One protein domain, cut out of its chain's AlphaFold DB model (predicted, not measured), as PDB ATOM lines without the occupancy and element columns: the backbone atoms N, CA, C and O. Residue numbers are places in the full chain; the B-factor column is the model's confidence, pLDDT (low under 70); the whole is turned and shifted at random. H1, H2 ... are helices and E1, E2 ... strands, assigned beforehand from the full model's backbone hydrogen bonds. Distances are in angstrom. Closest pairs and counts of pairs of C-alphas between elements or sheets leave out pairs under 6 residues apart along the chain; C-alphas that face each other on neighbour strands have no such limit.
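AT A GLANCE: This is residues 16 to 67 of the 67 residues of an uncharacterized protein of Hadesarchaea archaeon (UniProt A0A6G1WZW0). Two hairpins stand at a wide angle to each other as the arms of a loose frame: a long, narrow ribbon made by E1, E2, E3 and E4, and a shorter hairpin of E5 and E6. Beyond the E1 and E4 end of the ribbon come the short helix H1 and a long loop, residues 41 to 54, which bends back to the second hairpin; the tips of the two hairpins, residues 22 to 27 and 58 to 63, stick out. The printed part has 52 residues, with six named strands and one named helix in the order E1, E2, E3, E4, H1, E5, E6; the strands form three antiparallel two-stranded sheets, E1 - E4, E2 - E3 and E5 - E6. The class is mostly strand, though under half of the residues are in named elements. The whole is loose, with a radius of gyration of the C-alphas of 14.3 A, and spans 43 by 29 by 18 A.

HOW THE PARTS SIT: E5, residues 55 to 58, and E6, residues 63 to 66, form a hairpin, antiparallel at 153 degrees; N 56 and O 65 are 2.9 A apart and N 65 and O 56 2.8 A, both within hydrogen-bond range. E1, residues 16 to 18, and E4, residues 31 to 33, are antiparallel neighbours at 156 degrees, with N 17 and O 32 at 2.8 A. E2, residues 21 to 23, and E3, residues 26 to 28, form a hairpin, antiparallel at 148 degrees, with N 21 and O 28 at 2.8 A. E1 runs on into E2 across a break of 2 residues at 32 degrees, and E3 runs on into E4 across a break of 2 residues at 17 degrees. E5 and E6 are both apart from E1, E2, E3 and E4. H1, residues 37 to 40, is apart from E1, E2, E3 and E6. H1 is too short for any O i to N i+4 pair; its one O i to N i+3 pair is within hydrogen-bond range.

IN THESE COORDINATES: E5 measures 10.1 A from C-alpha 55 at (21.936, 36.657, -24.699) to C-alpha 58, and E6 9.9 A, ending with C-alpha 66 at (22.078, 41.171, -23.376). E1 begins with C-alpha 16 at (19.862, 33.810, -11.297) and measures 6.8 A, as does E4; E2 measures 6.4 A, E3 6.5 A and H1 5.1 A.

THE WHOLE: The two C-alphas farthest apart, those of Lys 25 and Ser 43, are 43.6 A apart. Without the stretches that stand free, residues 22 to 27 and 58 to 63, the body spans 34 by 20 by 19 A. The link from H1 to E5, 14 residues, is long; the other links are tight. The printed part has no cut and ends at Arg 67, the chain's last residue. The mean pLDDT of the printed part is 86.9, and no printed residue is under 70.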
ATOM      1  N   LEU A  16      20.089  34.884 -10.337       83.81
ATOM      2  CA  LEU A  16      19.862  33.810 -11.297       83.81
ATOM      3  C   LEU A  16      19.055  32.704 -10.609       83.81
ATOM      4  O   LEU A  16      19.472  32.169  -9.580       83.81
ATOM      5  N   ILE A  17      17.894  32.371 -11.160       86.56
ATOM      6  CA  ILE A  17      16.997  31.346 -10.625       86.56
ATOM      7  C   ILE A  17      16.773  30.297 -11.707       86.56
ATOM      8  O   ILE A  17      16.332  30.633 -12.800       86.56
ATOM      9  N   ASN A  18      17.021  29.026 -11.396       88.38
ATOM     10  CA  ASN A  18      16.560  27.924 -12.232       88.38
ATOM     11  C   ASN A  18      15.166  27.478 -11.768       88.38
ATOM     12  O   ASN A  18      14.988  27.094 -10.611       88.38
ATOM     13  N   ARG A  19      14.178  27.525 -12.662       87.00
ATOM     14  CA  ARG A  19      12.870  26.889 -12.479       87.00
ATOM     15  C   ARG A  19      12.681  25.797 -13.532       87.00
ATOM     16  O   ARG A  19      12.118  26.072 -14.596       87.00
ATOM     17  N   PRO A  20      13.101  24.558 -13.244       87.50
ATOM     18  CA  PRO A  20      12.889  23.460 -14.170       87.50
ATOM     19  C   PRO A  20      11.392  23.247 -14.419       87.50
ATOM     20  O   PRO A  20      10.566  23.331 -13.511       87.50
ATOM     21  N   THR A  21      11.028  22.985 -15.671       87.75
ATOM     22  CA  THR A  21       9.662  22.641 -16.078       87.75
ATOM     23  C   THR A  21       9.647  21.220 -16.619       87.75
ATOM     24  O   THR A  21      10.478  20.865 -17.454       87.75
ATOM     25  N   LYS A  22       8.689  20.405 -16.175       88.00
ATOM     26  CA  LYS A  22       8.477  19.065 -16.724       88.00
ATOM     27  C   LYS A  22       7.426  19.121 -17.828       88.00
ATOM     28  O   LYS A  22       6.293  19.517 -17.568       88.00
ATOM     29  N   THR A  23       7.791  18.681 -19.027       84.81
ATOM     30  CA  THR A  23       6.864  18.533 -20.156       84.81
ATOM     31  C   THR A  23       6.918  17.084 -20.628       84.81
ATOM     32  O   THR A  23       7.942  16.604 -21.119       84.81
ATOM     33  N   GLY A  24       5.821  16.350 -20.424       86.12
ATOM     34  CA  GLY A  24       5.772  14.908 -20.668       86.12
ATOM     35  C   GLY A  24       6.782  14.147 -19.801       86.12
ATOM     36  O   GLY A  24       6.704  14.166 -18.570       86.12
ATOM     37  N   LYS A  25       7.735  13.465 -20.449       89.69
ATOM     38  CA  LYS A  25       8.802  12.693 -19.783       89.69
ATOM     39  C   LYS A  25      10.114  13.469 -19.597       89.69
ATOM     40  O   LYS A  25      10.999  12.956 -18.925       89.69
ATOM     41  N   GLN A  26      10.245  14.670 -20.162       86.19
ATOM     42  CA  GLN A  26      11.490  15.445 -20.118       86.19
ATOM     43  C   GLN A  26      11.401  16.597 -19.109       86.19
ATOM     44  O   GLN A  26      10.336  17.190 -18.912       86.19
ATOM     45  N   VAL A  27      12.527  16.893 -18.457       87.44
ATOM     46  CA  VAL A  27      12.704  18.044 -17.563       87.44
ATOM     47  C   VAL A  27      13.596  19.044 -18.283       87.44
ATOM     48  O   VAL A  27      14.687  18.689 -18.719       87.44
ATOM     49  N   TYR A  28      13.118  20.276 -18.416       84.38
ATOM     50  CA  TYR A  28      13.840  21.365 -19.059       84.38
ATOM     51  C   TYR A  28      14.159  22.432 -18.024       84.38
ATOM     52  O   TYR A  28      13.242  22.985 -17.413       84.38
ATOM     53  N   ASP A  29      15.440  22.738 -17.848       85.50
ATOM     54  CA  ASP A  29      15.864  23.870 -17.033       85.50
ATOM     55  C   ASP A  29      15.438  25.185 -17.686       85.50
ATOM     56  O   ASP A  29      15.536  25.368 -18.901       85.50
ATOM     57  N   LYS A  30      14.954  26.115 -16.863       87.31
ATOM     58  CA  LYS A  30      14.637  27.476 -17.301       87.31
ATOM     59  C   LYS A  30      15.285  28.441 -16.339       87.31
ATOM     60  O   LYS A  30      14.871  28.558 -15.186       87.31
ATOM     61  N   PHE A  31      16.306  29.122 -16.826       86.25
ATOM     62  CA  PHE A  31      17.023  30.122 -16.059       86.25
ATOM     63  C   PHE A  31      16.363  31.489 -16.232       86.25
ATOM     64  O   PHE A  31      16.074  31.920 -17.346       86.25
ATOM     65  N   PHE A  32      16.137  32.167 -15.114       87.62
ATOM     66  CA  PHE A  32      15.579  33.508 -15.037       87.62
ATOM     67  C   PHE A  32      16.596  34.418 -14.360       87.62
ATOM     68  O   PHE A  32      17.124  34.073 -13.303       87.62
ATOM     69  N   ILE A  33      16.847  35.583 -14.951       86.12
ATOM     70  CA  ILE A  33      17.646  36.644 -14.339       86.12
ATOM     71  C   ILE A  33      16.673  37.708 -13.859       86.12
ATOM     72  O   ILE A  33      15.972  38.322 -14.660       86.12
ATOM     73  N   TYR A  34      16.604  37.902 -12.546       86.38
ATOM     74  CA  TYR A  34      15.787  38.970 -11.992       86.38
ATOM     75  C   TYR A  34      16.512  40.309 -12.123       86.38
ATOM     76  O   TYR A  34      17.589  40.479 -11.554       86.38
ATOM     77  N   VAL A  35      15.911  41.254 -12.844       84.62
ATOM     78  CA  VAL A  35      16.362  42.649 -12.883       84.62
ATOM     79  C   VAL A  35      15.581  43.429 -11.820       84.62
ATOM     80  O   VAL A  35      14.347  43.401 -11.852       84.62
ATOM     81  N   PRO A  36      16.251  44.113 -10.873       86.12
ATOM     82  CA  PRO A  36      15.572  44.919  -9.866       86.12
ATOM     83  C   PRO A  36      14.646  45.968 -10.485       86.12
ATOM     84  O   PRO A  36      14.935  46.540 -11.537       86.12
ATOM     85  N   THR A  37      13.513  46.226  -9.828       86.00
ATOM     86  CA  THR A  37      12.464  47.095 -10.382       86.00
ATOM     87  C   THR A  37      12.944  48.535 -10.551       86.00
ATOM     88  O   THR A  37      12.558  49.180 -11.523       86.00
ATOM     89  N   GLU A  38      13.799  49.032  -9.655       85.56
ATOM     90  CA  GLU A  38      14.408  50.356  -9.782       85.56
ATOM     91  C   GLU A  38      15.308  50.493 -11.017       85.56
ATOM     92  O   GLU A  38      15.310  51.553 -11.633       85.56
ATOM     93  N   VAL A  39      15.987  49.418 -11.433       85.62
ATOM     94  CA  VAL A  39      16.827  49.404 -12.643       85.62
ATOM     95  C   VAL A  39      15.959  49.293 -13.896       85.62
ATOM     96  O   VAL A  39      16.148  50.039 -14.849       85.62
ATOM     97  N   ALA A  40      14.970  48.394 -13.897       86.31
ATOM     98  CA  ALA A  40      14.111  48.158 -15.061       86.31
ATOM     99  C   ALA A  40      13.172  49.335 -15.390       86.31
ATOM    100  O   ALA A  40      12.681  49.438 -16.512       86.31
ATOM    101  N   ARG A  41      12.874  50.199 -14.409       85.88
ATOM    102  CA  ARG A  41      12.048  51.406 -14.592       85.88
ATOM    103  C   ARG A  41      12.865  52.666 -14.875       85.88
ATOM    104  O   ARG A  41      12.261  53.713 -15.112       85.88
ATOM    105  N   ASP A  42      14.191  52.590 -14.821       86.38
ATOM    106  CA  ASP A  42      15.052  53.718 -15.159       86.38
ATOM    107  C   ASP A  42      14.911  54.052 -16.652       86.38
ATOM    108  O   ASP A  42      14.822  53.169 -17.505       86.38
ATOM    109  N   SER A  43      14.894  55.345 -16.978       80.19
ATOM    110  CA  SER A  43      14.805  55.829 -18.361       80.19
ATOM    111  C   SER A  43      15.943  55.344 -19.263       80.19
ATOM    112  O   SER A  43      15.774  55.313 -20.478       80.19
ATOM    113  N   ALA A  44      17.092  54.981 -18.689       87.38
ATOM    114  CA  ALA A  44      18.242  54.453 -19.413       87.38
ATOM    115  C   ALA A  44      18.173  52.930 -19.638       87.38
ATOM    116  O   ALA A  44      19.069  52.375 -20.277       87.38
ATOM    117  N   PHE A  45      17.149  52.239 -19.122       88.25
ATOM    118  CA  PHE A  45      16.992  50.806 -19.340       88.25
ATOM    119  C   PHE A  45      16.691  50.527 -20.826       88.25
ATOM    120  O   PHE A  45      15.722  51.064 -21.367       88.25
ATOM    121  N   PRO A  46      17.505  49.706 -21.516       88.88
ATOM    122  CA  PRO A  46      17.489  49.656 -22.979       88.88
ATOM    123  C   PRO A  46      16.371  48.786 -23.570       88.88
ATOM    124  O   PRO A  46      16.189  48.795 -24.783       88.88
ATOM    125  N   PHE A  47      15.633  48.036 -22.743       90.94
ATOM    126  CA  PHE A  47      14.666  47.033 -23.198       90.94
ATOM    127  C   PHE A  47      13.242  47.343 -22.742       90.94
ATOM    128  O   PHE A  47      13.015  47.956 -21.697       90.94
ATOM    129  N   LYS A  48      12.264  46.850 -23.500       88.69
ATOM    130  CA  LYS A  48      10.836  46.924 -23.189       88.69
ATOM    131  C   LYS A  48      10.229  45.530 -23.073       88.69
ATOM    132  O   LYS A  48      10.775  44.526 -23.527       88.69
ATOM    133  N   LEU A  49       9.064  45.466 -22.431       87.06
ATOM    134  CA  LEU A  49       8.301  44.224 -22.345       87.06
ATOM    135  C   LEU A  49       7.916  43.752 -23.753       87.06
ATOM    136  O   LEU A  49       7.282  44.495 -24.498       87.06
ATOM    137  N   GLY A  50       8.271  42.508 -24.075       88.12
ATOM    138  CA  GLY A  50       8.004  41.891 -25.375       88.12
ATOM    139  C   GLY A  50       9.176  41.933 -26.357       88.12
ATOM    140  O   GLY A  50       9.100  41.256 -27.379       88.12
ATOM    141  N   ASP A  51      10.258  42.654 -26.046       91.81
ATOM    142  CA  ASP A  51      11.452  42.654 -26.891       91.81
ATOM    143  C   ASP A  51      12.078  41.253 -26.949       91.81
ATOM    144  O   ASP A  51      12.211  40.555 -25.937       91.81
ATOM    145  N   LEU A  52      12.483  40.843 -28.152       90.69
ATOM    146  CA  LEU A  52      13.275  39.636 -28.343       90.69
ATOM    147  C   LEU A  52      14.737  39.966 -28.049       90.69
ATOM    148  O   LEU A  52      15.392  40.635 -28.842       90.69
ATOM    149  N   LEU A  53      15.242  39.471 -26.922       89.75
ATOM    150  CA  LEU A  53      16.601  39.752 -26.469       89.75
ATOM    151  C   LEU A  53      17.553  38.618 -26.836       89.75
ATOM    152  O   LEU A  53      17.246  37.437 -26.646       89.75
ATOM    153  N   ARG A  54      18.744  38.978 -27.309       89.06
ATOM    154  CA  ARG A  54      19.831  38.038 -27.570       89.06
ATOM    155  C   ARG A  54      20.793  38.036 -26.391       89.06
ATOM    156  O   ARG A  54      21.326  39.071 -26.002       89.06
ATOM    157  N   ILE A  55      21.035  36.852 -25.836       88.06
ATOM    158  CA  ILE A  55      21.936  36.657 -24.699       88.06
ATOM    159  C   ILE A  55      23.241  36.043 -25.202       88.06
ATOM    160  O   ILE A  55      23.227  35.011 -25.871       88.06
ATOM    161  N   GLU A  56      24.368  36.666 -24.867       88.69
ATOM    162  CA  GLU A  56      25.704  36.202 -25.244       88.69
ATOM    163  C   GLU A  56      26.599  36.099 -24.006       88.69
ATOM    164  O   GLU A  56      26.564  36.952 -23.121       88.69
ATOM    165  N   VAL A  57      27.417  35.048 -23.943       88.62
ATOM    166  CA  VAL A  57      28.429  34.874 -22.893       88.62
ATOM    167  C   VAL A  57      29.773  35.326 -23.445       88.62
ATOM    168  O   VAL A  57      30.220  34.806 -24.467       88.62
ATOM    169  N   ASP A  58      30.443  36.244 -22.750       88.75
ATOM    170  CA  ASP A  58      31.860  36.522 -22.974       88.75
ATOM    171  C   ASP A  58      32.693  35.659 -22.007       88.75
ATOM    172  O   ASP A  58      32.781  35.972 -20.813       88.75
ATOM    173  N   PRO A  59      33.327  34.568 -22.481       86.31
ATOM    174  CA  PRO A  59      34.077  33.662 -21.615       86.31
ATOM    175  C   PRO A  59      35.367  34.288 -21.075       86.31
ATOM    176  O   PRO A  59      35.871  33.843 -20.044       86.31
ATOM    177  N   LYS A  60      35.912  35.312 -21.744       88.69
ATOM    178  CA  LYS A  60      37.148  35.978 -21.316       88.69
ATOM    179  C   LYS A  60      36.870  36.916 -20.153       88.69
ATOM    180  O   LYS A  60      37.647  36.963 -19.204       88.69
ATOM    181  N   ARG A  61      35.751  37.636 -20.223       88.12
ATOM    182  CA  ARG A  61      35.331  38.581 -19.180       88.12
ATOM    183  C   ARG A  61      34.471  37.942 -18.093       88.12
ATOM    184  O   ARG A  61      34.305  38.540 -17.039       88.12
ATOM    185  N   LYS A  62      33.977  36.717 -18.322       83.75
ATOM    186  CA  LYS A  62      32.987  36.030 -17.470       83.75
ATOM    187  C   LYS A  62      31.728  36.879 -17.278       83.75
ATOM    188  O   LYS A  62      31.165  36.950 -16.191       83.75
ATOM    189  N   GLU A  63      31.308  37.526 -18.358       84.94
ATOM    190  CA  GLU A  63      30.172  38.439 -18.382       84.94
ATOM    191  C   GLU A  63      29.054  37.870 -19.257       84.94
ATOM    192  O   GLU A  63      29.302  37.162 -20.238       84.94
ATOM    193  N   LEU A  64      27.816  38.206 -18.901       83.50
ATOM    194  CA  LEU A  64      26.642  37.965 -19.728       83.50
ATOM    195  C   LEU A  64      26.217  39.293 -20.359       83.50
ATOM    196  O   LEU A  64      25.847  40.227 -19.648       83.50
ATOM    197  N   GLY A  65      26.268  39.372 -21.684       85.75
ATOM    198  CA  GLY A  65      25.721  40.485 -22.447       85.75
ATOM    199  C   GLY A  65      24.288  40.191 -22.872       85.75
ATOM    200  O   GLY A  65      23.972  39.074 -23.280       85.75
ATOM    201  N   VAL A  66      23.430  41.205 -22.808       85.44
ATOM    202  CA  VAL A  66      22.078  41.171 -23.376       85.44
ATOM    203  C   VAL A  66      22.012  42.275 -24.424       85.44
ATOM    204  O   VAL A  66      22.456  43.393 -24.151       85.44
ATOM    205  N   ARG A  67      21.539  41.951 -25.625       82.94
ATOM    206  CA  ARG A  67      21.424  42.871 -26.761       82.94
ATOM    207  C   ARG A  67      20.047  42.791 -27.392       82.94
ATOM    208  O   ARG A  67      19.465  41.682 -27.373       82.94
TER     209      ARG A  67